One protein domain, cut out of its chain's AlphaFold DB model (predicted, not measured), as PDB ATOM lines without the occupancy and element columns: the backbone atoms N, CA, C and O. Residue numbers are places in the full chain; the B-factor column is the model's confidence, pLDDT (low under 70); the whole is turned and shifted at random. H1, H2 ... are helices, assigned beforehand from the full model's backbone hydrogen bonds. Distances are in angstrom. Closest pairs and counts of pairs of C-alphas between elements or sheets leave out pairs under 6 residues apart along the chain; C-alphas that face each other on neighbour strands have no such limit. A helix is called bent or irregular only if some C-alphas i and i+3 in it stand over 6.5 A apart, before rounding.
ATOM      1  N   SER A   2     169.894 192.981 183.845       42.25
ATOM      2  CA  SER A   2     170.788 193.370 182.740       42.25
ATOM      3  C   SER A   2     170.929 194.893 182.546       42.25
ATOM      4  O   SER A   2     169.938 195.617 182.519       42.25
ATOM      5  N   ILE A   3     172.165 195.347 182.291       50.81
ATOM      6  CA  ILE A   3     172.596 196.710 181.900       50.81
ATOM      7  C   ILE A   3     171.821 197.281 180.678       50.81
ATOM      8  O   ILE A   3     171.858 198.477 180.386       50.81
ATOM      9  N   SER A   4     171.054 196.444 179.968       50.97
ATOM     10  CA  SER A   4     170.232 196.807 178.805       50.97
ATOM     11  C   SER A   4     169.252 197.967 179.027       50.97
ATOM     12  O   SER A   4     168.958 198.670 178.060       50.97
ATOM     13  N   ASN A   5     168.778 198.201 180.255       62.22
ATOM     14  CA  ASN A   5     167.769 199.232 180.546       62.22
ATOM     15  C   ASN A   5     168.317 200.672 180.578       62.22
ATOM     16  O   ASN A   5     167.530 201.613 180.593       62.22
ATOM     17  N   LEU A   6     169.640 200.872 180.537       73.12
ATOM     18  CA  LEU A   6     170.263 202.207 180.590       73.12
ATOM     19  C   LEU A   6     170.451 202.871 179.218       73.12
ATOM     20  O   LEU A   6     171.046 203.937 179.121       73.12
ATOM     21  N   GLN A   7     169.933 202.263 178.148       73.75
ATOM     22  CA  GLN A   7     170.128 202.748 176.777       73.75
ATOM     23  C   GLN A   7     169.408 204.058 176.458       73.75
ATOM     24  O   GLN A   7     169.795 204.733 175.506       73.75
ATOM     25  N   LYS A   8     168.353 204.406 177.203       81.31
ATOM     26  CA  LYS A   8     167.570 205.624 176.981       81.31
ATOM     27  C   LYS A   8     167.221 206.312 178.291       81.31
ATOM     28  O   LYS A   8     166.843 205.660 179.261       81.31
ATOM     29  N   CYS A   9     167.299 207.637 178.295       83.81
ATOM     30  CA  CYS A   9     166.800 208.454 179.392       83.81
ATOM     31  C   CYS A   9     165.279 208.320 179.491       83.81
ATOM     32  O   CYS A   9     164.582 208.429 178.486       83.81
ATOM     33  N   THR A  10     164.746 208.117 180.692       82.88
ATOM     34  CA  THR A  10     163.297 207.975 180.905       82.88
ATOM     35  C   THR A  10     162.562 209.315 180.883       82.88
ATOM     36  O   THR A  10     161.352 209.329 180.696       82.88
ATOM     37  N   ILE A  11     163.287 210.433 181.014       84.12
ATOM     38  CA  ILE A  11     162.725 211.788 180.962       84.12
ATOM     39  C   ILE A  11     162.653 212.289 179.513       84.12
ATOM     40  O   ILE A  11     161.582 212.646 179.035       84.12
ATOM     41  N   CYS A  12     163.781 212.308 178.791       85.50
ATOM     42  CA  CYS A  12     163.849 212.881 177.437       85.50
ATOM     43  C   CYS A  12     163.954 211.859 176.300       85.50
ATOM     44  O   CYS A  12     164.084 212.261 175.146       85.50
ATOM     45  N   LEU A  13     163.955 210.554 176.595       83.25
ATOM     46  CA  LEU A  13     164.048 209.458 175.613       83.25
ATOM     47  C   LEU A  13     165.321 209.455 174.746       83.25
ATOM     48  O   LEU A  13     165.442 208.628 173.837       83.25
ATOM     49  N   SER A  14     166.281 210.334 175.043       82.62
ATOM     50  CA  SER A  14     167.578 210.396 174.368       82.62
ATOM     51  C   SER A  14     168.384 209.133 174.639       82.62
ATOM     52  O   SER A  14     168.319 208.581 175.739       82.62
ATOM     53  N   ASN A  15     169.157 208.690 173.647       83.56
ATOM     54  CA  ASN A  15     170.078 207.571 173.828       83.56
ATOM     55  C   ASN A  15     171.188 207.965 174.807       83.56
ATOM     56  O   ASN A  15     171.739 209.063 174.711       83.56
ATOM     57  N   VAL A  16     171.519 207.064 175.727       80.19
ATOM     58  CA  VAL A  16     172.547 207.277 176.746       80.19
ATOM     59  C   VAL A  16     173.539 206.120 176.729       80.19
ATOM     60  O   VAL A  16     173.187 204.990 176.372       80.19
ATOM     61  N   ASP A  17     174.789 206.412 177.093       70.81
ATOM     62  CA  ASP A  17     175.813 205.392 177.302       70.81
ATOM     63  C   ASP A  17     175.285 204.326 178.268       70.81
ATOM     64  O   ASP A  17     174.715 204.639 179.312       70.81
ATOM     65  N   ARG A  18     175.495 203.052 177.919       74.31
ATOM     66  CA  ARG A  18     174.972 201.881 178.644       74.31
ATOM     67  C   ARG A  18     175.665 201.645 179.992       74.31
ATOM     68  O   ARG A  18     175.695 200.520 180.463       74.31
ATOM     69  N   THR A  19     176.261 202.662 180.596       73.75
ATOM     70  CA  THR A  19     176.924 202.566 181.896       73.75
ATOM     71  C   THR A  19     176.133 203.360 182.927       73.75
ATOM     72  O   THR A  19     175.534 204.392 182.610       73.75
ATOM     73  N   THR A  20     176.132 202.904 184.182       73.62
ATOM     74  CA  THR A  20     175.507 203.619 185.308       73.62
ATOM     75  C   THR A  20     176.017 205.059 185.378       73.62
ATOM     76  O   THR A  20     175.243 206.008 185.517       73.62
ATOM     77  N   HIS A  21     177.324 205.229 185.171       72.19
ATOM     78  CA  HIS A  21     177.961 206.532 185.101       72.19
ATOM     79  C   HIS A  21     177.454 207.374 183.920       72.19
ATOM     80  O   HIS A  21     177.090 208.538 184.101       72.19
ATOM     81  N   GLY A  22     177.429 206.820 182.706       74.44
ATOM     82  CA  GLY A  22     176.949 207.515 181.511       74.44
ATOM     83  C   GLY A  22     175.519 208.028 181.678       74.44
ATOM     84  O   GLY A  22     175.220 209.174 181.329       74.44
ATOM     85  N   TYR A  23     174.675 207.217 182.318       82.19
ATOM     86  CA  TYR A  23     173.305 207.572 182.670       82.19
ATOM     87  C   TYR A  23     173.222 208.745 183.655       82.19
ATOM     88  O   TYR A  23     172.539 209.736 183.386       82.19
ATOM     89  N   LEU A  24     173.960 208.690 184.769       82.19
ATOM     90  CA  LEU A  24     173.981 209.775 185.755       82.19
ATOM     91  C   LEU A  24     174.557 211.078 185.183       82.19
ATOM     92  O   LEU A  24     174.032 212.157 185.466       82.19
ATOM     93  N   ARG A  25     175.598 210.987 184.345       79.62
ATOM     94  CA  ARG A  25     176.190 212.137 183.645       79.62
ATOM     95  C   ARG A  25     175.155 212.830 182.761       79.62
ATOM     96  O   ARG A  25     174.995 214.044 182.853       79.62
ATOM     97  N   HIS A  26     174.415 212.065 181.958       85.56
ATOM     98  CA  HIS A  26     173.334 212.604 181.131       85.56
ATOM     99  C   HIS A  26     172.280 213.331 181.977       85.56
ATOM    100  O   HIS A  26     171.928 214.470 181.669       85.56
ATOM    101  N   LEU A  27     171.812 212.715 183.068       85.81
ATOM    102  CA  LEU A  27     170.813 213.335 183.943       85.81
ATOM    103  C   LEU A  27     171.308 214.648 184.556       85.81
ATOM    104  O   LEU A  27     170.555 215.618 184.590       85.81
ATOM    105  N   ARG A  28     172.572 214.716 184.994       83.44
ATOM    106  CA  ARG A  28     173.167 215.962 185.505       83.44
ATOM    107  C   ARG A  28     173.217 217.055 184.438       83.44
ATOM    108  O   ARG A  28     172.807 218.180 184.706       83.44
ATOM    109  N   GLN A  29     173.669 216.714 183.235       81.56
ATOM    110  CA  GLN A  29     173.892 217.676 182.153       81.56
ATOM    111  C   GLN A  29     172.601 218.200 181.526       81.56
ATOM    112  O   GLN A  29     172.509 219.383 181.211       81.56
ATOM    113  N   VAL A  30     171.617 217.322 181.331       83.38
ATOM    114  CA  VAL A  30     170.390 217.647 180.592       83.38
ATOM    115  C   VAL A  30     169.252 218.031 181.534       83.38
ATOM    116  O   VAL A  30     168.470 218.919 181.212       83.38
ATOM    117  N   HIS A  31     169.178 217.409 182.713       86.25
ATOM    118  CA  HIS A  31     168.025 217.519 183.612       86.25
ATOM    119  C   HIS A  31     168.351 218.104 184.994       86.25
ATOM    120  O   HIS A  31     167.450 218.269 185.812       86.25
ATOM    121  N   GLY A  32     169.607 218.450 185.292       78.88
ATOM    122  CA  GLY A  32     169.994 218.865 186.644       78.88
ATOM    123  C   GLY A  32     169.432 220.212 187.116       78.88
ATOM    124  O   GLY A  32     169.371 220.441 188.321       78.88
ATOM    125  N   ASN A  33     168.968 221.064 186.195       79.62
ATOM    126  CA  ASN A  33     168.257 222.313 186.500       79.62
ATOM    127  C   ASN A  33     166.758 222.254 186.148       79.62
ATOM    128  O   ASN A  33     166.098 223.291 186.124       79.62
ATOM    129  N   ASP A  34     166.219 221.075 185.834       81.94
ATOM    130  CA  ASP A  34     164.820 220.935 185.435       81.94
ATOM    131  C   ASP A  34     163.887 221.144 186.640       81.94
ATOM    132  O   ASP A  34     163.910 220.389 187.614       81.94
ATOM    133  N   HIS A  35     163.052 222.185 186.584       75.62
ATOM    134  CA  HIS A  35     162.088 222.500 187.643       75.62
ATOM    135  C   HIS A  35     160.976 221.454 187.785       75.62
ATOM    136  O   HIS A  35     160.318 221.408 188.823       75.62
ATOM    137  N   LEU A  36     160.771 220.621 186.764       80.75
ATOM    138  CA  LEU A  36     159.777 219.552 186.745       80.75
ATOM    139  C   LEU A  36     160.438 218.169 186.762       80.75
ATOM    140  O   LEU A  36     159.826 217.194 186.323       80.75
ATOM    141  N   PHE A  37     161.670 218.077 187.280       86.44
ATOM    142  CA  PHE A  37     162.400 216.819 187.372       86.44
ATOM    143  C   PHE A  37     161.543 215.734 188.030       86.44
ATOM    144  O   PHE A  37     161.106 215.865 189.175       86.44
ATOM    145  N   ASN A  38     161.314 214.652 187.296       87.00
ATOM    146  CA  ASN A  38     160.496 213.534 187.729       87.00
ATOM    147  C   ASN A  38     161.012 212.269 187.035       87.00
ATOM    148  O   ASN A  38     161.000 212.188 185.808       87.00
ATOM    149  N   ILE A  39     161.521 211.313 187.813       88.12
ATOM    150  CA  ILE A  39     162.141 210.104 187.270       88.12
ATOM    151  C   ILE A  39     161.849 208.877 188.136       88.12
ATOM    152  O   ILE A  39     161.861 208.946 189.368       88.12
ATOM    153  N   SER A  40     161.629 207.734 187.496       86.50
ATOM    154  CA  SER A  40     161.615 206.414 188.129       86.50
ATOM    155  C   SER A  40     162.936 205.681 187.882       86.50
ATOM    156  O   SER A  40     163.631 205.935 186.895       86.50
ATOM    157  N   CYS A  41     163.313 204.776 188.787       85.50
ATOM    158  CA  CYS A  41     164.532 203.990 188.616       85.50
ATOM    159  C   CYS A  41     164.364 202.927 187.517       85.50
ATOM    160  O   CYS A  41     163.479 202.088 187.632       85.50
ATOM    161  N   PRO A  42     165.217 202.901 186.474       80.19
ATOM    162  CA  PRO A  42     165.152 201.880 185.424       80.19
ATOM    163  C   PRO A  42     165.783 200.528 185.819       80.19
ATOM    164  O   PRO A  42     165.691 199.563 185.055       80.19
ATOM    165  N   LEU A  43     166.469 200.466 186.969       79.69
ATOM    166  CA  LEU A  43     167.207 199.285 187.444       79.69
ATOM    167  C   LEU A  43     166.462 198.483 188.518       79.69
ATOM    168  O   LEU A  43     166.848 197.351 188.801       79.69
ATOM    169  N   CYS A  44     165.403 199.039 189.107       81.56
ATOM    170  CA  CYS A  44     164.550 198.316 190.037       81.56
ATOM    171  C   CYS A  44     163.088 198.732 189.893       81.56
ATOM    172  O   CYS A  44     162.792 199.885 189.593       81.56
ATOM    173  N   ASP A  45     162.177 197.809 190.204       67.50
ATOM    174  CA  ASP A  45     160.733 198.062 190.258       67.50
ATOM    175  C   ASP A  45     160.341 198.858 191.515       67.50
ATOM    176  O   ASP A  45     159.412 198.522 192.253       67.50
ATOM    177  N   SER A  46     161.072 199.934 191.815       67.00
ATOM    178  CA  SER A  46     160.597 200.901 192.788       67.00
ATOM    179  C   SER A  46     159.456 201.685 192.144       67.00
ATOM    180  O   SER A  46     159.699 202.512 191.268       67.00
ATOM    181  N   ASN A  47     158.233 201.540 192.656       71.00
ATOM    182  CA  ASN A  47     157.118 202.461 192.365       71.00
ATOM    183  C   ASN A  47     157.378 203.899 192.868       71.00
ATOM    184  O   ASN A  47     156.487 204.746 192.866       71.00
ATOM    185  N   PHE A  48     158.589 204.166 193.355       79.75
ATOM    186  CA  PHE A  48     158.993 205.445 193.884       79.75
ATOM    187  C   PHE A  48     159.418 206.368 192.746       79.75
ATOM    188  O   PHE A  48     160.304 206.052 191.952       79.75
ATOM    189  N   ILE A  49     158.779 207.530 192.704       82.75
ATOM    190  CA  ILE A  49     159.098 208.602 191.777       82.75
ATOM    191  C   ILE A  49     159.975 209.617 192.503       82.75
ATOM    192  O   ILE A  49     159.605 210.152 193.549       82.75
ATOM    193  N   TYR A  50     161.141 209.903 191.936       86.88
ATOM    194  CA  TYR A  50     162.065 210.893 192.460       86.88
ATOM    195  C   TYR A  50     161.805 212.242 191.797       86.88
ATOM    196  O   TYR A  50     162.001 212.403 190.597       86.88
ATOM    197  N   THR A  51     161.416 213.226 192.604       86.31
ATOM    198  CA  THR A  51     161.227 214.622 192.174       86.31
ATOM    199  C   THR A  51     162.484 215.482 192.342       86.31
ATOM    200  O   THR A  51     162.483 216.682 192.090       86.31
ATOM    201  N   ASN A  52     163.580 214.877 192.806       82.56
ATOM    202  CA  ASN A  52     164.854 215.540 193.046       82.56
ATOM    203  C   ASN A  52     165.997 214.650 192.548       82.56
ATOM    204  O   ASN A  52     166.144 213.510 193.000       82.56
ATOM    205  N   LEU A  53     166.836 215.203 191.666       83.56
ATOM    206  CA  LEU A  53     167.978 214.508 191.077       83.56
ATOM    207  C   LEU A  53     168.956 213.972 192.133       83.56
ATOM    208  O   LEU A  53     169.440 212.853 192.004       83.56
ATOM    209  N   LYS A  54     169.216 214.711 193.216       81.81
ATOM    210  CA  LYS A  54     170.134 214.274 194.278       81.81
ATOM    211  C   LYS A  54     169.627 213.017 194.989       81.81
ATOM    212  O   LYS A  54     170.394 212.088 195.236       81.81
ATOM    213  N   SER A  55     168.330 212.977 195.290       84.12
ATOM    214  CA  SER A  55     167.689 211.808 195.899       84.12
ATOM    215  C   SER A  55     167.732 210.601 194.963       84.12
ATOM    216  O   SER A  55     168.019 209.493 195.416       84.12
ATOM    217  N   PHE A  56     167.510 210.830 193.664       87.00
ATOM    218  CA  PHE A  56     167.649 209.794 192.646       87.00
ATOM    219  C   PHE A  56     169.083 209.260 192.568       87.00
ATOM    220  O   PHE A  56     169.274 208.056 192.672       87.00
ATOM    221  N   ILE A  57     170.095 210.131 192.465       83.06
ATOM    222  CA  ILE A  57     171.512 209.736 192.395       83.06
ATOM    223  C   ILE A  57     171.902 208.881 193.610       83.06
ATOM    224  O   ILE A  57     172.520 207.831 193.446       83.06
ATOM    225  N   ASN A  58     171.506 209.286 194.821       81.44
ATOM    226  CA  ASN A  58     171.788 208.527 196.043       81.44
ATOM    227  C   ASN A  58     171.151 207.134 196.039       81.44
ATOM    228  O   ASN A  58     171.757 206.182 196.524       81.44
ATOM    229  N   HIS A  59     169.929 207.009 195.519       85.19
ATOM    230  CA  HIS A  59     169.298 205.709 195.325       85.19
ATOM    231  C   HIS A  59     170.040 204.891 194.263       85.19
ATOM    232  O   HIS A  59     170.397 203.742 194.505       85.19
ATOM    233  N   PHE A  60     170.298 205.496 193.108       82.25
ATOM    234  CA  PHE A  60     170.833 204.833 191.928       82.25
ATOM    235  C   PHE A  60     172.238 204.265 192.165       82.25
ATOM    236  O   PHE A  60     172.527 203.147 191.750       82.25
ATOM    237  N   ARG A  61     173.075 204.968 192.943       76.69
ATOM    238  CA  ARG A  61     174.404 204.493 193.374       76.69
ATOM    239  C   ARG A  61     174.368 203.194 194.189       76.69
ATOM    240  O   ARG A  61     175.347 202.456 194.181       76.69
ATOM    241  N   LYS A  62     173.256 202.873 194.863       80.00
ATOM    242  CA  LYS A  62     173.119 201.604 195.604       80.00
ATOM    243  C   LYS A  62     173.081 200.383 194.680       80.00
ATOM    244  O   LYS A  62     173.408 199.289 195.123       80.00
ATOM    245  N   HIS A  63     172.715 200.562 193.408       77.00
ATOM    246  CA  HIS A  63     172.719 199.478 192.422       77.00
ATOM    247  C   HIS A  63     174.125 199.160 191.901       77.00
ATOM    248  O   HIS A  63     174.418 197.993 191.650       77.00
ATOM    249  N   ASP A  64     175.016 200.156 191.815       63.59
ATOM    250  CA  ASP A  64     176.427 199.932 191.454       63.59
ATOM    251  C   ASP A  64     177.162 199.122 192.536       63.59
ATOM    252  O   ASP A  64     177.876 198.178 192.213       63.59
ATOM    253  N   PHE A  65     176.926 199.413 193.822       51.62
ATOM    254  CA  PHE A  65     177.543 198.675 194.939       51.62
ATOM    255  C   PHE A  65     177.114 197.203 195.028       51.62
ATOM    256  O   PHE A  65     177.914 196.344 195.393       51.62
ATOM    257  N   ASN A  66     175.865 196.896 194.676       47.75
ATOM    258  CA  ASN A  66     175.351 195.524 194.705       47.75
ATOM    259  C   ASN A  66     175.721 194.711 193.455       47.75
ATOM    260  O   ASN A  66     175.494 193.507 193.432       47.75
ATOM    261  N   SER A  67     176.289 195.336 192.418       46.03
ATOM    262  CA  SER A  67     176.685 194.645 191.182       46.03
ATOM    263  C   SER A  67     178.103 194.052 191.246       46.03
ATOM    264  O   SER A  67     178.484 193.289 190.361       46.03
ATOM    265  N   ALA A 111     195.851 221.921 193.977       80.31
ATOM    266  CA  ALA A 111     195.031 222.001 192.762       80.31
ATOM    267  C   ALA A 111     193.537 222.242 193.054       80.31
ATOM    268  O   ALA A 111     192.883 223.046 192.383       80.31
ATOM    269  N   LEU A 112     192.980 221.577 194.074       83.31
ATOM    270  CA  LEU A 112     191.589 221.802 194.476       83.31
ATOM    271  C   LEU A 112     191.388 223.222 195.024       83.31
ATOM    272  O   LEU A 112     190.363 223.849 194.745       83.31
ATOM    273  N   ASP A 113     192.356 223.743 195.777       87.88
ATOM    274  CA  ASP A 113     192.297 225.104 196.303       87.88
ATOM    275  C   ASP A 113     192.376 226.161 195.190       87.88
ATOM    276  O   ASP A 113     191.615 227.130 195.199       87.88
ATOM    277  N   GLU A 114     193.196 225.932 194.159       89.12
ATOM    278  CA  GLU A 114     193.237 226.780 192.963       89.12
ATOM    279  C   GLU A 114     191.898 226.804 192.219       89.12
ATOM    280  O   GLU A 114     191.415 227.883 191.856       89.12
ATOM    281  N   ILE A 115     191.252 225.643 192.044       89.62
ATOM    282  CA  ILE A 115     189.915 225.551 191.439       89.62
ATOM    283  C   ILE A 115     188.899 226.341 192.271       89.62
ATOM    284  O   ILE A 115     188.131 227.134 191.718       89.62
ATOM    285  N   ARG A 116     188.904 226.175 193.601       91.75
ATOM    286  CA  ARG A 116     188.004 226.902 194.513       91.75
ATOM    287  C   ARG A 116     188.227 228.406 194.416       91.75
ATOM    288  O   ARG A 116     187.272 229.158 194.215       91.75
ATOM    289  N   LYS A 117     189.482 228.852 194.480       92.62
ATOM    290  CA  LYS A 117     189.859 230.262 194.350       92.62
ATOM    291  C   LYS A 117     189.428 230.839 193.001       92.62
ATOM    292  O   LYS A 117     188.856 231.931 192.954       92.62
ATOM    293  N   PHE A 118     189.649 230.113 191.905       93.38
ATOM    294  CA  PHE A 118     189.223 230.527 190.567       93.38
ATOM    295  C   PHE A 118     187.697 230.624 190.455       93.38
ATOM    296  O   PHE A 118     187.171 231.598 189.905       93.38
ATOM    297  N   TYR A 119     186.977 229.657 191.020       93.75
ATOM    298  CA  TYR A 119     185.520 229.648 191.042       93.75
ATOM    299  C   TYR A 119     184.953 230.855 191.802       93.75
ATOM    300  O   TYR A 119     184.134 231.595 191.257       93.75
ATOM    301  N   VAL A 120     185.450 231.130 193.013       93.75
ATOM    302  CA  VAL A 120     185.027 232.298 193.810       93.75
ATOM    303  C   VAL A 120     185.335 233.603 193.068       93.75
ATOM    304  O   VAL A 120     184.476 234.480 192.997       93.75
ATOM    305  N   LYS A 121     186.513 233.721 192.437       92.50
ATOM    306  CA  LYS A 121     186.865 234.886 191.604       92.50
ATOM    307  C   LYS A 121     185.900 235.071 190.433       92.50
ATOM    308  O   LYS A 121     185.547 236.201 190.101       92.50
ATOM    309  N   THR A 122     185.485 233.979 189.800       91.19
ATOM    310  CA  THR A 122     184.526 234.006 188.691       91.19
ATOM    311  C   THR A 122     183.165 234.497 189.172       91.19
ATOM    312  O   THR A 122     182.614 235.423 188.582       91.19
ATOM    313  N   LEU A 123     182.661 233.954 190.283       90.81
ATOM    314  CA  LEU A 123     181.407 234.412 190.882       90.81
ATOM    315  C   LEU A 123     181.453 235.897 191.261       90.81
ATOM    316  O   LEU A 123     180.491 236.607 190.984       90.81
ATOM    317  N   LEU A 124     182.562 236.376 191.836       89.44
ATOM    318  CA  LEU A 124     182.754 237.796 192.157       89.44
ATOM    319  C   LEU A 124     182.630 238.683 190.912       89.44
ATOM    320  O   LEU A 124     181.835 239.618 190.914       89.44
ATOM    321  N   LYS A 125     183.344 238.348 189.830       87.56
ATOM    322  CA  LYS A 125     183.299 239.109 188.570       87.56
ATOM    323  C   LYS A 125     181.905 239.152 187.951       87.56
ATOM    324  O   LYS A 125     181.468 240.186 187.460       87.56
ATOM    325  N   VAL A 126     181.196 238.024 187.954       87.75
ATOM    326  CA  VAL A 126     179.843 237.983 187.381       87.75
ATOM    327  C   VAL A 126     178.855 238.728 188.288       87.75
ATOM    328  O   VAL A 126     177.948 239.388 187.788       87.75
ATOM    329  N   ARG A 127     179.047 238.691 189.614       85.44
ATOM    330  CA  ARG A 127     178.228 239.447 190.574       85.44
ATOM    331  C   ARG A 127     178.384 240.950 190.417       85.44
ATOM    332  O   ARG A 127     177.374 241.645 190.468       85.44
ATOM    333  N   GLU A 128     179.611 241.409 190.198       81.12
ATOM    334  CA  GLU A 128     179.932 242.810 189.924       81.12
ATOM    335  C   GLU A 128     179.155 243.341 188.708       81.12
ATOM    336  O   GLU A 128     178.566 244.414 188.782       81.12
ATOM    337  N   GLY A 129     179.089 242.571 187.615       77.31
ATOM    338  CA  GLY A 129     178.445 243.017 186.373       77.31
ATOM    339  C   GLY A 129     176.938 242.757 186.261       77.31
ATOM    340  O   GLY A 129     176.258 243.457 185.512       77.31
ATOM    341  N   HIS A 130     176.402 241.742 186.950       79.50
ATOM    342  CA  HIS A 130     175.079 241.193 186.609       79.50
ATOM    343  C   HIS A 130     174.131 240.940 187.787       79.50
ATOM    344  O   HIS A 130     173.068 240.373 187.556       79.50
ATOM    345  N   VAL A 131     174.475 241.347 189.018       74.25
ATOM    346  CA  VAL A 131     173.652 241.135 190.230       74.25
ATOM    347  C   VAL A 131     173.111 239.697 190.283       74.25
ATOM    348  O   VAL A 131     171.936 239.443 190.040       74.25
ATOM    349  N   LEU A 132     173.983 238.724 190.559       77.75
ATOM    350  CA  LEU A 132     173.606 237.305 190.529       77.75
ATOM    351  C   LEU A 132     172.745 236.900 191.737       77.75
ATOM    352  O   LEU A 132     173.255 236.873 192.868       77.75
ATOM    353  N   PRO A 133     171.495 236.457 191.517       79.12
ATOM    354  CA  PRO A 133     170.692 235.853 192.567       79.12
ATOM    355  C   PRO A 133     171.260 234.487 192.994       79.12
ATOM    356  O   PRO A 133     171.936 233.793 192.232       79.12
ATOM    357  N   GLY A 134     170.962 234.063 194.226       74.31
ATOM    358  CA  GLY A 134     171.554 232.850 194.805       74.31
ATOM    359  C   GLY A 134     171.194 231.539 194.097       74.31
ATOM    360  O   GLY A 134     171.997 230.609 194.086       74.31
ATOM    361  N   ASN A 135     170.021 231.448 193.465       77.19
ATOM    362  CA  ASN A 135     169.659 230.293 192.636       77.19
ATOM    363  C   ASN A 135     170.532 230.197 191.373       77.19
ATOM    364  O   ASN A 135     170.937 229.093 191.019       77.19
ATOM    365  N   ILE A 136     170.898 231.326 190.758       84.06
ATOM    366  CA  ILE A 136     171.784 231.344 189.588       84.06
ATOM    367  C   ILE A 136     173.188 230.856 189.954       84.06
ATOM    368  O   ILE A 136     173.791 230.118 189.181       84.06
ATOM    369  N   MET A 137     173.690 231.163 191.156       84.06
ATOM    370  CA  MET A 137     174.979 230.619 191.614       84.06
ATOM    371  C   MET A 137     174.980 229.085 191.671       84.06
ATOM    372  O   MET A 137     175.973 228.459 191.315       84.06
ATOM    373  N   LYS A 138     173.863 228.459 192.065       84.25
ATOM    374  CA  LYS A 138     173.727 226.990 192.072       84.25
ATOM    375  C   LYS A 138     173.669 226.412 190.660       84.25
ATOM    376  O   LYS A 138     174.284 225.383 190.400       84.25
ATOM    377  N   THR A 139     172.975 227.088 189.746       85.88
ATOM    378  CA  THR A 139     172.968 226.737 188.320       85.88
ATOM    379  C   THR A 139     174.381 226.815 187.737       85.88
ATOM    380  O   THR A 139     174.811 225.878 187.069       85.88
ATOM    381  N   MET A 140     175.137 227.875 188.044       87.50
ATOM    382  CA  MET A 140     176.534 228.022 187.622       87.50
ATOM    383  C   MET A 140     177.434 226.935 188.213       87.50
ATOM    384  O   MET A 140     178.246 226.377 187.478       87.50
ATOM    385  N   ALA A 141     177.266 226.605 189.499       88.31
ATOM    386  CA  ALA A 141     177.975 225.504 190.144       88.31
ATOM    387  C   ALA A 141     177.771 224.199 189.367       88.31
ATOM    388  O   ALA A 141     178.746 223.573 188.958       88.31
ATOM    389  N   LEU A 142     176.513 223.847 189.073       84.94
ATOM    390  CA  LEU A 142     176.189 222.648 188.307       84.94
ATOM    391  C   LEU A 142     176.826 222.670 186.911       84.94
ATOM    392  O   LEU A 142     177.447 221.688 186.508       84.94
ATOM    393  N   SER A 143     176.685 223.776 186.177       86.62
ATOM    394  CA  SER A 143     177.234 223.902 184.823       86.62
ATOM    395  C   SER A 143     178.758 223.770 184.802       86.62
ATOM    396  O   SER A 143     179.295 223.075 183.941       86.62
ATOM    397  N   ILE A 144     179.458 224.386 185.759       88.38
ATOM    398  CA  ILE A 144     180.921 224.316 185.860       88.38
ATOM    399  C   ILE A 144     181.369 222.915 186.277       88.38
ATOM    400  O   ILE A 144     182.286 222.375 185.662       88.38
ATOM    401  N   THR A 145     180.704 222.281 187.245       85.38
ATOM    402  CA  THR A 145     181.000 220.889 187.614       85.38
ATOM    403  C   THR A 145     180.797 219.941 186.428       85.38
ATOM    404  O   THR A 145     181.668 219.118 186.163       85.38
ATOM    405  N   CYS A 146     179.714 220.093 185.657       82.81
ATOM    406  CA  CYS A 146     179.481 219.290 184.451       82.81
ATOM    407  C   CYS A 146     180.561 219.516 183.381       82.81
ATOM    408  O   CYS A 146     180.963 218.578 182.693       82.81
ATOM    409  N   LEU A 147     181.026 220.759 183.223       85.56
ATOM    410  CA  LEU A 147     182.094 221.095 182.284       85.56
ATOM    411  C   LEU A 147     183.419 220.442 182.693       85.56
ATOM    412  O   LEU A 147     184.075 219.831 181.852       85.56
ATOM    413  N   LEU A 148     183.789 220.535 183.972       84.19
ATOM    414  CA  LEU A 148     184.988 219.893 184.513       84.19
ATOM    415  C   LEU A 148     184.915 218.370 184.360       84.19
ATOM    416  O   LEU A 148     185.876 217.769 183.890       84.19
ATOM    417  N   GLU A 149     183.760 217.765 184.646       78.69
ATOM    418  CA  GLU A 149     183.525 216.337 184.418       78.69
ATOM    419  C   GLU A 149     183.776 215.965 182.946       78.69
ATOM    420  O   GLU A 149     184.531 215.034 182.669       78.69
ATOM    421  N   ASN A 150     183.235 216.727 181.989       81.19
ATOM    422  CA  ASN A 150     183.471 216.491 180.559       81.19
ATOM    423  C   ASN A 150     184.943 216.648 180.149       81.19
ATOM    424  O   ASN A 150     185.439 215.855 179.346       81.19
ATOM    425  N   PHE A 151     185.652 217.638 180.698       83.25
ATOM    426  CA  PHE A 151     187.085 217.802 180.448       83.25
ATOM    427  C   PHE A 151     187.898 216.630 181.000       83.25
ATOM    428  O   PHE A 151     188.771 216.120 180.298       83.25
ATOM    429  N   SER A 152     187.584 216.151 182.205       79.81
ATOM    430  CA  SER A 152     188.219 214.965 182.784       79.81
ATOM    431  C   SER A 152     187.985 213.726 181.921       79.81
ATOM    432  O   SER A 152     188.933 212.997 181.631       79.81
ATOM    433  N   TYR A 153     186.757 213.529 181.428       77.19
ATOM    434  CA  TYR A 153     186.432 212.468 180.468       77.19
ATOM    435  C   TYR A 153     187.301 212.544 179.212       77.19
ATOM    436  O   TYR A 153     187.900 211.548 178.802       77.19
ATOM    437  N   TYR A 154     187.392 213.731 178.612       82.06
ATOM    438  CA  TYR A 154     188.196 213.952 177.416       82.06
ATOM    439  C   TYR A 154     189.679 213.641 177.663       82.06
ATOM    440  O   TYR A 154     190.275 212.884 176.895       82.06
ATOM    441  N   LEU A 155     190.266 214.157 178.746       80.75
ATOM    442  CA  LEU A 155     191.679 213.947 179.065       80.75
ATOM    443  C   LEU A 155     192.001 212.474 179.332       80.75
ATOM    444  O   LEU A 155     192.942 211.947 178.743       80.75
ATOM    445  N   LEU A 156     191.201 211.782 180.147       80.19
ATOM    446  CA  LEU A 156     191.435 210.365 180.440       80.19
ATOM    447  C   LEU A 156     191.285 209.492 179.191       80.19
ATOM    448  O   LEU A 156     192.100 208.595 178.978       80.19
ATOM    449  N   SER A 157     190.323 209.813 178.315       77.62
ATOM    450  CA  SER A 157     190.177 209.118 177.031       77.62
ATOM    451  C   SER A 157     191.400 209.298 176.126       77.62
ATOM    452  O   SER A 157     191.807 208.362 175.444       77.62
ATOM    453  N   LYS A 158     192.032 210.481 176.143       82.44
ATOM    454  CA  LYS A 158     193.255 210.757 175.373       82.44
ATOM    455  C   LYS A 158     194.488 210.073 175.946       82.44
ATOM    456  O   LYS A 158     195.401 209.766 175.186       82.44
ATOM    457  N   LEU A 159     194.510 209.829 177.251       82.44
ATOM    458  CA  LEU A 159     195.607 209.153 177.941       82.44
ATOM    459  C   LEU A 159     195.465 207.621 177.948       82.44
ATOM    460  O   LEU A 159     196.290 206.948 178.559       82.44
ATOM    461  N   ASN A 160     194.446 207.058 177.280       77.44
ATOM    462  CA  ASN A 160     194.101 205.627 177.328       77.44
ATOM    463  C   ASN A 160     193.917 205.089 178.761       77.44
ATOM    464  O   ASN A 160     194.121 203.903 179.027       77.44
ATOM    465  N   ILE A 161     193.514 205.953 179.694       75.81
ATOM    466  CA  ILE A 161     193.210 205.553 181.065       75.81
ATOM    467  C   ILE A 161     191.760 205.079 181.100       75.81
ATOM    468  O   ILE A 161     190.871 205.744 180.567       75.81
ATOM    469  N   ASN A 162     191.508 203.931 181.739       69.44
ATOM    470  CA  ASN A 162     190.147 203.432 181.909       69.44
ATOM    471  C   ASN A 162     189.340 204.404 182.785       69.44
ATOM    472  O   ASN A 162     189.527 204.501 183.999       69.44
ATOM    473  N   VAL A 163     188.441 205.126 182.123       64.75
ATOM    474  CA  VAL A 163     187.669 206.227 182.689       64.75
ATOM    475  C   VAL A 163     186.667 205.742 183.740       64.75
ATOM    476  O   VAL A 163     186.437 206.438 184.731       64.75
ATOM    477  N   ASP A 164     186.141 204.528 183.570       62.16
ATOM    478  CA  ASP A 164     185.126 203.940 184.448       62.16
ATOM    479  C   ASP A 164     185.693 203.527 185.816       62.16
ATOM    480  O   ASP A 164     184.931 203.404 186.769       62.16
ATOM    481  N   ASN A 165     187.016 203.390 185.958       56.22
ATOM    482  CA  ASN A 165     187.663 203.100 187.246       56.22
ATOM    483  C   ASN A 165     188.180 204.360 187.966       56.22
ATOM    484  O   ASN A 165     188.349 204.339 189.180       56.22
ATOM    485  N   VAL A 166     188.449 205.451 187.237       56.47
ATOM    486  CA  VAL A 166     189.108 206.657 187.783       56.47
ATOM    487  C   VAL A 166     188.114 207.777 188.093       56.47
ATOM    488  O   VAL A 166     188.241 208.451 189.114       56.47
ATOM    489  N   ILE A 167     187.099 207.979 187.247       58.72
ATOM    490  CA  ILE A 167     186.077 209.015 187.475       58.72
ATOM    491  C   ILE A 167     185.001 208.539 188.465       58.72
ATOM    492  O   ILE A 167     184.345 209.355 189.115       58.72
ATOM    493  N   SER A 168     184.835 207.225 188.620       52.62
ATOM    494  CA  SER A 168     183.609 206.646 189.163       52.62
ATOM    495  C   SER A 168     183.336 206.866 190.646       52.62
ATOM    496  O   SER A 168     182.180 206.680 191.009       52.62
ATOM    497  N   TYR A 169     184.261 207.329 191.501       50.53
ATOM    498  CA  TYR A 169     183.895 207.487 192.924       50.53
ATOM    499  C   TYR A 169     184.383 208.724 193.692       50.53
ATOM    500  O   TYR A 169     183.588 209.248 194.474       50.53
ATOM    501  N   ASN A 170     185.587 209.267 193.469       55.56
ATOM    502  CA  ASN A 170     186.126 210.284 194.397       55.56
ATOM    503  C   ASN A 170     186.363 211.671 193.775       55.56
ATOM    504  O   ASN A 170     185.872 212.664 194.305       55.56
ATOM    505  N   PHE A 171     187.007 211.764 192.608       57.06
ATOM    506  CA  PHE A 171     187.480 213.056 192.085       57.06
ATOM    507  C   PHE A 171     186.355 214.067 191.787       57.06
ATOM    508  O   PHE A 171     186.408 215.221 192.214       57.06
ATOM    509  N   ASN A 172     185.292 213.633 191.102       64.94
ATOM    510  CA  ASN A 172     184.172 214.522 190.772       64.94
ATOM    511  C   ASN A 172     183.284 214.826 191.982       64.94
ATOM    512  O   ASN A 172     182.764 215.934 192.076       64.94
ATOM    513  N   ASN A 173     183.128 213.880 192.916       69.44
ATOM    514  CA  ASN A 173     182.329 214.102 194.124       69.44
ATOM    515  C   ASN A 173     182.973 215.163 195.025       69.44
ATOM    516  O   ASN A 173     182.254 215.995 195.580       69.44
ATOM    517  N   ASP A 174     184.303 215.179 195.126       77.12
ATOM    518  CA  ASP A 174     185.019 216.165 195.934       77.12
ATOM    519  C   ASP A 174     184.942 217.567 195.323       77.12
ATOM    520  O   ASP A 174     184.588 218.521 196.021       77.12
ATOM    521  N   ILE A 175     185.185 217.712 194.014       81.38
ATOM    522  CA  ILE A 175     185.057 219.008 193.323       81.38
ATOM    523  C   ILE A 175     183.614 219.521 193.392       81.38
ATOM    524  O   ILE A 175     183.390 220.680 193.744       81.38
ATOM    525  N   GLU A 176     182.635 218.662 193.088       81.81
ATOM    526  CA  GLU A 176     181.210 218.993 193.155       81.81
ATOM    527  C   GLU A 176     180.851 219.493 194.556       81.81
ATOM    528  O   GLU A 176     180.354 220.609 194.710       81.81
ATOM    529  N   LYS A 177     181.182 218.722 195.596       86.12
ATOM    530  CA  LYS A 177     180.905 219.098 196.984       86.12
ATOM    531  C   LYS A 177     181.490 220.471 197.327       86.12
ATOM    532  O   LYS A 177     180.758 221.318 197.831       86.12
ATOM    533  N   ASN A 178     182.754 220.723 196.992       88.12
ATOM    534  CA  ASN A 178     183.426 221.988 197.305       88.12
ATOM    535  C   ASN A 178     182.805 223.197 196.575       88.12
ATOM    536  O   ASN A 178     182.569 224.241 197.188       88.12
ATOM    537  N   ILE A 179     182.500 223.076 195.278       91.50
ATOM    538  CA  ILE A 179     181.897 224.165 194.485       91.50
ATOM    539  C   ILE A 179     180.456 224.449 194.946       91.50
ATOM    540  O   ILE A 179     180.043 225.611 195.071       91.50
ATOM    541  N   PHE A 180     179.679 223.404 195.241       90.75
ATOM    542  CA  PHE A 180     178.313 223.555 195.744       90.75
ATOM    543  C   PHE A 180     178.263 224.094 197.175       90.75
ATOM    544  O   PHE A 180     177.350 224.859 197.488       90.75
ATOM    545  N   GLU A 181     179.229 223.753 198.031       91.06
ATOM    546  CA  GLU A 181     179.358 224.336 199.369       91.06
ATOM    547  C   GLU A 181     179.561 225.850 199.297       91.06
ATOM    548  O   GLU A 181     178.840 226.583 199.975       91.06
ATOM    549  N   ILE A 182     180.443 226.328 198.411       92.25
ATOM    550  CA  ILE A 182     180.653 227.765 198.156       92.25
ATOM    551  C   ILE A 182     179.355 228.437 197.680       92.25
ATOM    552  O   ILE A 182     179.029 229.542 198.105       92.25
ATOM    553  N   SER A 183     178.585 227.760 196.827       91.19
ATOM    554  CA  SER A 183     177.387 228.313 196.169       91.19
ATOM    555  C   SER A 183     176.092 228.117 196.962       91.19
ATOM    556  O   SER A 183     174.998 228.417 196.474       91.19
ATOM    557  N   ARG A 184     176.178 227.552 198.170       87.88
ATOM    558  CA  ARG A 184     175.013 227.108 198.941       87.88
ATOM    559  C   ARG A 184     174.105 228.270 199.338       87.88
ATOM    560  O   ARG A 184     172.880 228.155 199.217       87.88
ATOM    561  N   ASN A 185     174.709 229.339 199.847       87.62
ATOM    562  CA  ASN A 185     174.064 230.555 200.334       87.62
ATOM    563  C   ASN A 185     175.081 231.711 200.405       87.62
ATOM    564  O   ASN A 185     176.271 231.514 200.156       87.62
ATOM    565  N   GLU A 186     174.594 232.908 200.742       87.00
ATOM    566  CA  GLU A 186     175.423 234.114 200.820       87.00
ATOM    567  C   GLU A 186     176.547 233.977 201.852       87.00
ATOM    568  O   GLU A 186     177.689 234.308 201.558       87.00
ATOM    569  N   ASP A 187     176.262 233.415 203.027       90.31
ATOM    570  CA  ASP A 187     177.261 233.270 204.090       90.31
ATOM    571  C   ASP A 187     178.423 232.359 203.677       90.31
ATOM    572  O   ASP A 187     179.583 232.694 203.911       90.31
ATOM    573  N   SER A 188     178.133 231.233 203.021       91.69
ATOM    574  CA  SER A 188     179.153 230.323 202.493       91.69
ATOM    575  C   SER A 188     180.013 230.991 201.416       91.69
ATOM    576  O   SER A 188     181.233 230.821 201.412       91.69
ATOM    577  N   PHE A 189     179.402 231.791 200.540       91.38
ATOM    578  CA  PHE A 189     180.132 232.551 199.528       91.38
ATOM    579  C   PHE A 189     181.025 233.632 200.154       91.38
ATOM    580  O   PHE A 189     182.202 233.747 199.804       91.38
ATOM    581  N   ILE A 190     180.500 234.397 201.116       90.75
ATOM    582  CA  ILE A 190     181.254 235.433 201.830       90.75
ATOM    583  C   ILE A 190     182.409 234.816 202.623       90.75
ATOM    584  O   ILE A 190     183.520 235.339 202.561       90.75
ATOM    585  N   ALA A 191     182.200 233.680 203.294       92.31
ATOM    586  CA  ALA A 191     183.267 232.959 203.988       92.31
ATOM    587  C   ALA A 191     184.392 232.540 203.024       92.31
ATOM    588  O   ALA A 191     185.574 232.704 203.332       92.31
ATOM    589  N   ALA A 192     184.045 232.075 201.820       93.06
ATOM    590  CA  ALA A 192     185.034 231.769 200.791       93.06
ATOM    591  C   ALA A 192     185.783 233.032 200.320       93.06
ATOM    592  O   ALA A 192     187.004 233.007 200.172       93.06
ATOM    593  N   CYS A 193     185.090 234.164 200.153       92.62
ATOM    594  CA  CYS A 193     185.727 235.444 199.822       92.62
ATOM    595  C   CYS A 193     186.701 235.911 200.914       92.62
ATOM    596  O   CYS A 193     187.777 236.424 200.608       92.62
ATOM    597  N   GLN A 194     186.352 235.714 202.186       91.12
ATOM    598  CA  GLN A 194     187.227 236.018 203.320       91.12
ATOM    599  C   GLN A 194     188.485 235.148 203.298       91.12
ATOM    600  O   GLN A 194     189.587 235.674 203.432       91.12
ATOM    601  N   SER A 195     188.320 233.846 203.049       90.44
ATOM    602  CA  SER A 195     189.425 232.887 202.979       90.44
ATOM    603  C   SER A 195     190.391 233.177 201.827       90.44
ATOM    604  O   SER A 195     191.601 233.094 202.009       90.44
ATOM    605  N   TYR A 196     189.876 233.511 200.639       91.12
ATOM    606  CA  TYR A 196     190.697 233.601 199.424       91.12
ATOM    607  C   TYR A 196     191.160 235.006 199.053       91.12
ATOM    608  O   TYR A 196     192.198 235.154 198.403       91.12
ATOM    609  N   PHE A 197     190.388 236.027 199.419       89.94
ATOM    610  CA  PHE A 197     190.588 237.402 198.954       89.94
ATOM    611  C   PHE A 197     190.638 238.414 200.097       89.94
ATOM    612  O   PHE A 197     190.535 239.611 199.844       89.94
ATOM    613  N   LYS A 198     190.781 237.951 201.348       89.38
ATOM    614  CA  LYS A 198     190.826 238.804 202.548       89.38
ATOM    615  C   LYS A 198     189.663 239.809 202.581       89.38
ATOM    616  O   LYS A 198     189.829 240.969 202.956       89.38
ATOM    617  N   PHE A 199     188.479 239.375 202.144       90.62
ATOM    618  CA  PHE A 199     187.294 240.225 202.105       90.62
ATOM    619  C   PHE A 199     186.974 240.783 203.500       90.62
ATOM    620  O   PHE A 199     186.887 240.038 204.477       90.62
ATOM    621  N   VAL A 200     186.764 242.095 203.595       92.31
ATOM    622  CA  VAL A 200     186.408 242.754 204.855       92.31
ATOM    623  C   VAL A 200     184.892 242.901 204.920       92.31
ATOM    624  O   VAL A 200     184.296 243.651 204.151       92.31
TER     625      VAL A 200
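AT A GLANCE: This is residues 2 to 67 and 111 to 200 of the 379 residues of the protein "Hypothetical protein" of Rotaria magnacalcarata (UniProt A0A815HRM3). The long helix H5 runs between two groups of helices, with H7 side by side with it, running opposite ways. On one side H2, which packs on H5, makes a helical hairpin with H3, with short H1 near H2 and a long loop, residues 32 to 52, between H2 and H3; on the other side H4 and H8 cross each other, and both meet H7. The short H6 lies at the corner after the last residues of H5. The printed part has 156 residues with eight named helices, H1 to H8 in chain order, and no named strand, an all helix class. It is compact, with a radius of gyration of the C-alphas of 17.4 A and spans of 56 by 38 by 25 A.

IN THESE COORDINATES: H1 is residues 3 to 7, from C-alpha 3 at (172.596, 196.710, 181.900); it is neither bent nor irregular, but only just: C-alphas 4 and 7 are 6.3 A apart. H2 is residues 20 to 31, 15.9 A long, and H3 residues 53 to 66, 20.7 A. After the cut come H4, residues 111 to 130, 28.4 A, and H5, residues 134 to 158, 36.6 A, which begins at C-alpha 134 at (171.554, 232.850, 194.805). H6 is residues 163 to 166, H7 residues 171 to 182, 17.3 A, and H8 residues 186 to 197, 15.6 A, ending at C-alpha 197 at (190.588, 237.402, 198.954).

HOW THE PARTS SIT: H5 and H7 are the hubs, touching three helices each. They touch each other at a shallow tilt of 19 degrees, opposite ways, closest at the C-alphas of Thr 145 and Glu 176, 5.9 A. H2 touches H5 with residues 25 to 29 alone, at a steep tilt of 39 degrees, opposite ways; the closest C-alphas are Gln 29 and Cys 146, 6.3 A. H2 and H3, a helical hairpin, touch at a shallow tilt of 6 degrees, with Leu 24 and Ile 57 closest at 7.1 A between C-alphas. H1 is close to H2 but not clearly touching, the closest C-alphas being Leu 6 and Tyr 23, 6.5 A. H4 touches H7 at a steep tilt of 40 degrees, closest at the C-alphas of Arg 116 and Ile 179, 6.7 A. H4 touches H8 at a steep tilt of 64 degrees, closest at those of Lys 117 and Tyr 196, 6.1 A. H7 and H8 touch only at the corner, closest at the C-alphas of Ile 182 and Phe 189, 5.0 A. H5 and H6 touch only at the corner, and only just, with 3 pairs of C-alphas within 8 A, closest at Leu 156 and Val 163, 6.0 A. In H2, H4, H5, H7 and H8 every O i to N i+4 pair is within hydrogen-bond range; H3 has 7 of 10, H1 has 0 of 1 but 1 of 2 O i to N i+3 pairs, and H6 is too short for an O i to N i+4 pair.

THE WHOLE: The C-alphas farthest apart, Ser 2 and Val 200, are 56.3 A apart. Residues 68 to 110 are not printed, and C-alphas 67 and 111 are 33.0 A apart across the cut. The links H1 to H2 and H2 to H3 are long; residues 39 to 40 pair antiparallel with residues 49 to 50. Mean pLDDT of the printed part is 80.2, with residues 2 to 5, 45 to 46, 64 to 67 and 162 to 173 under 70.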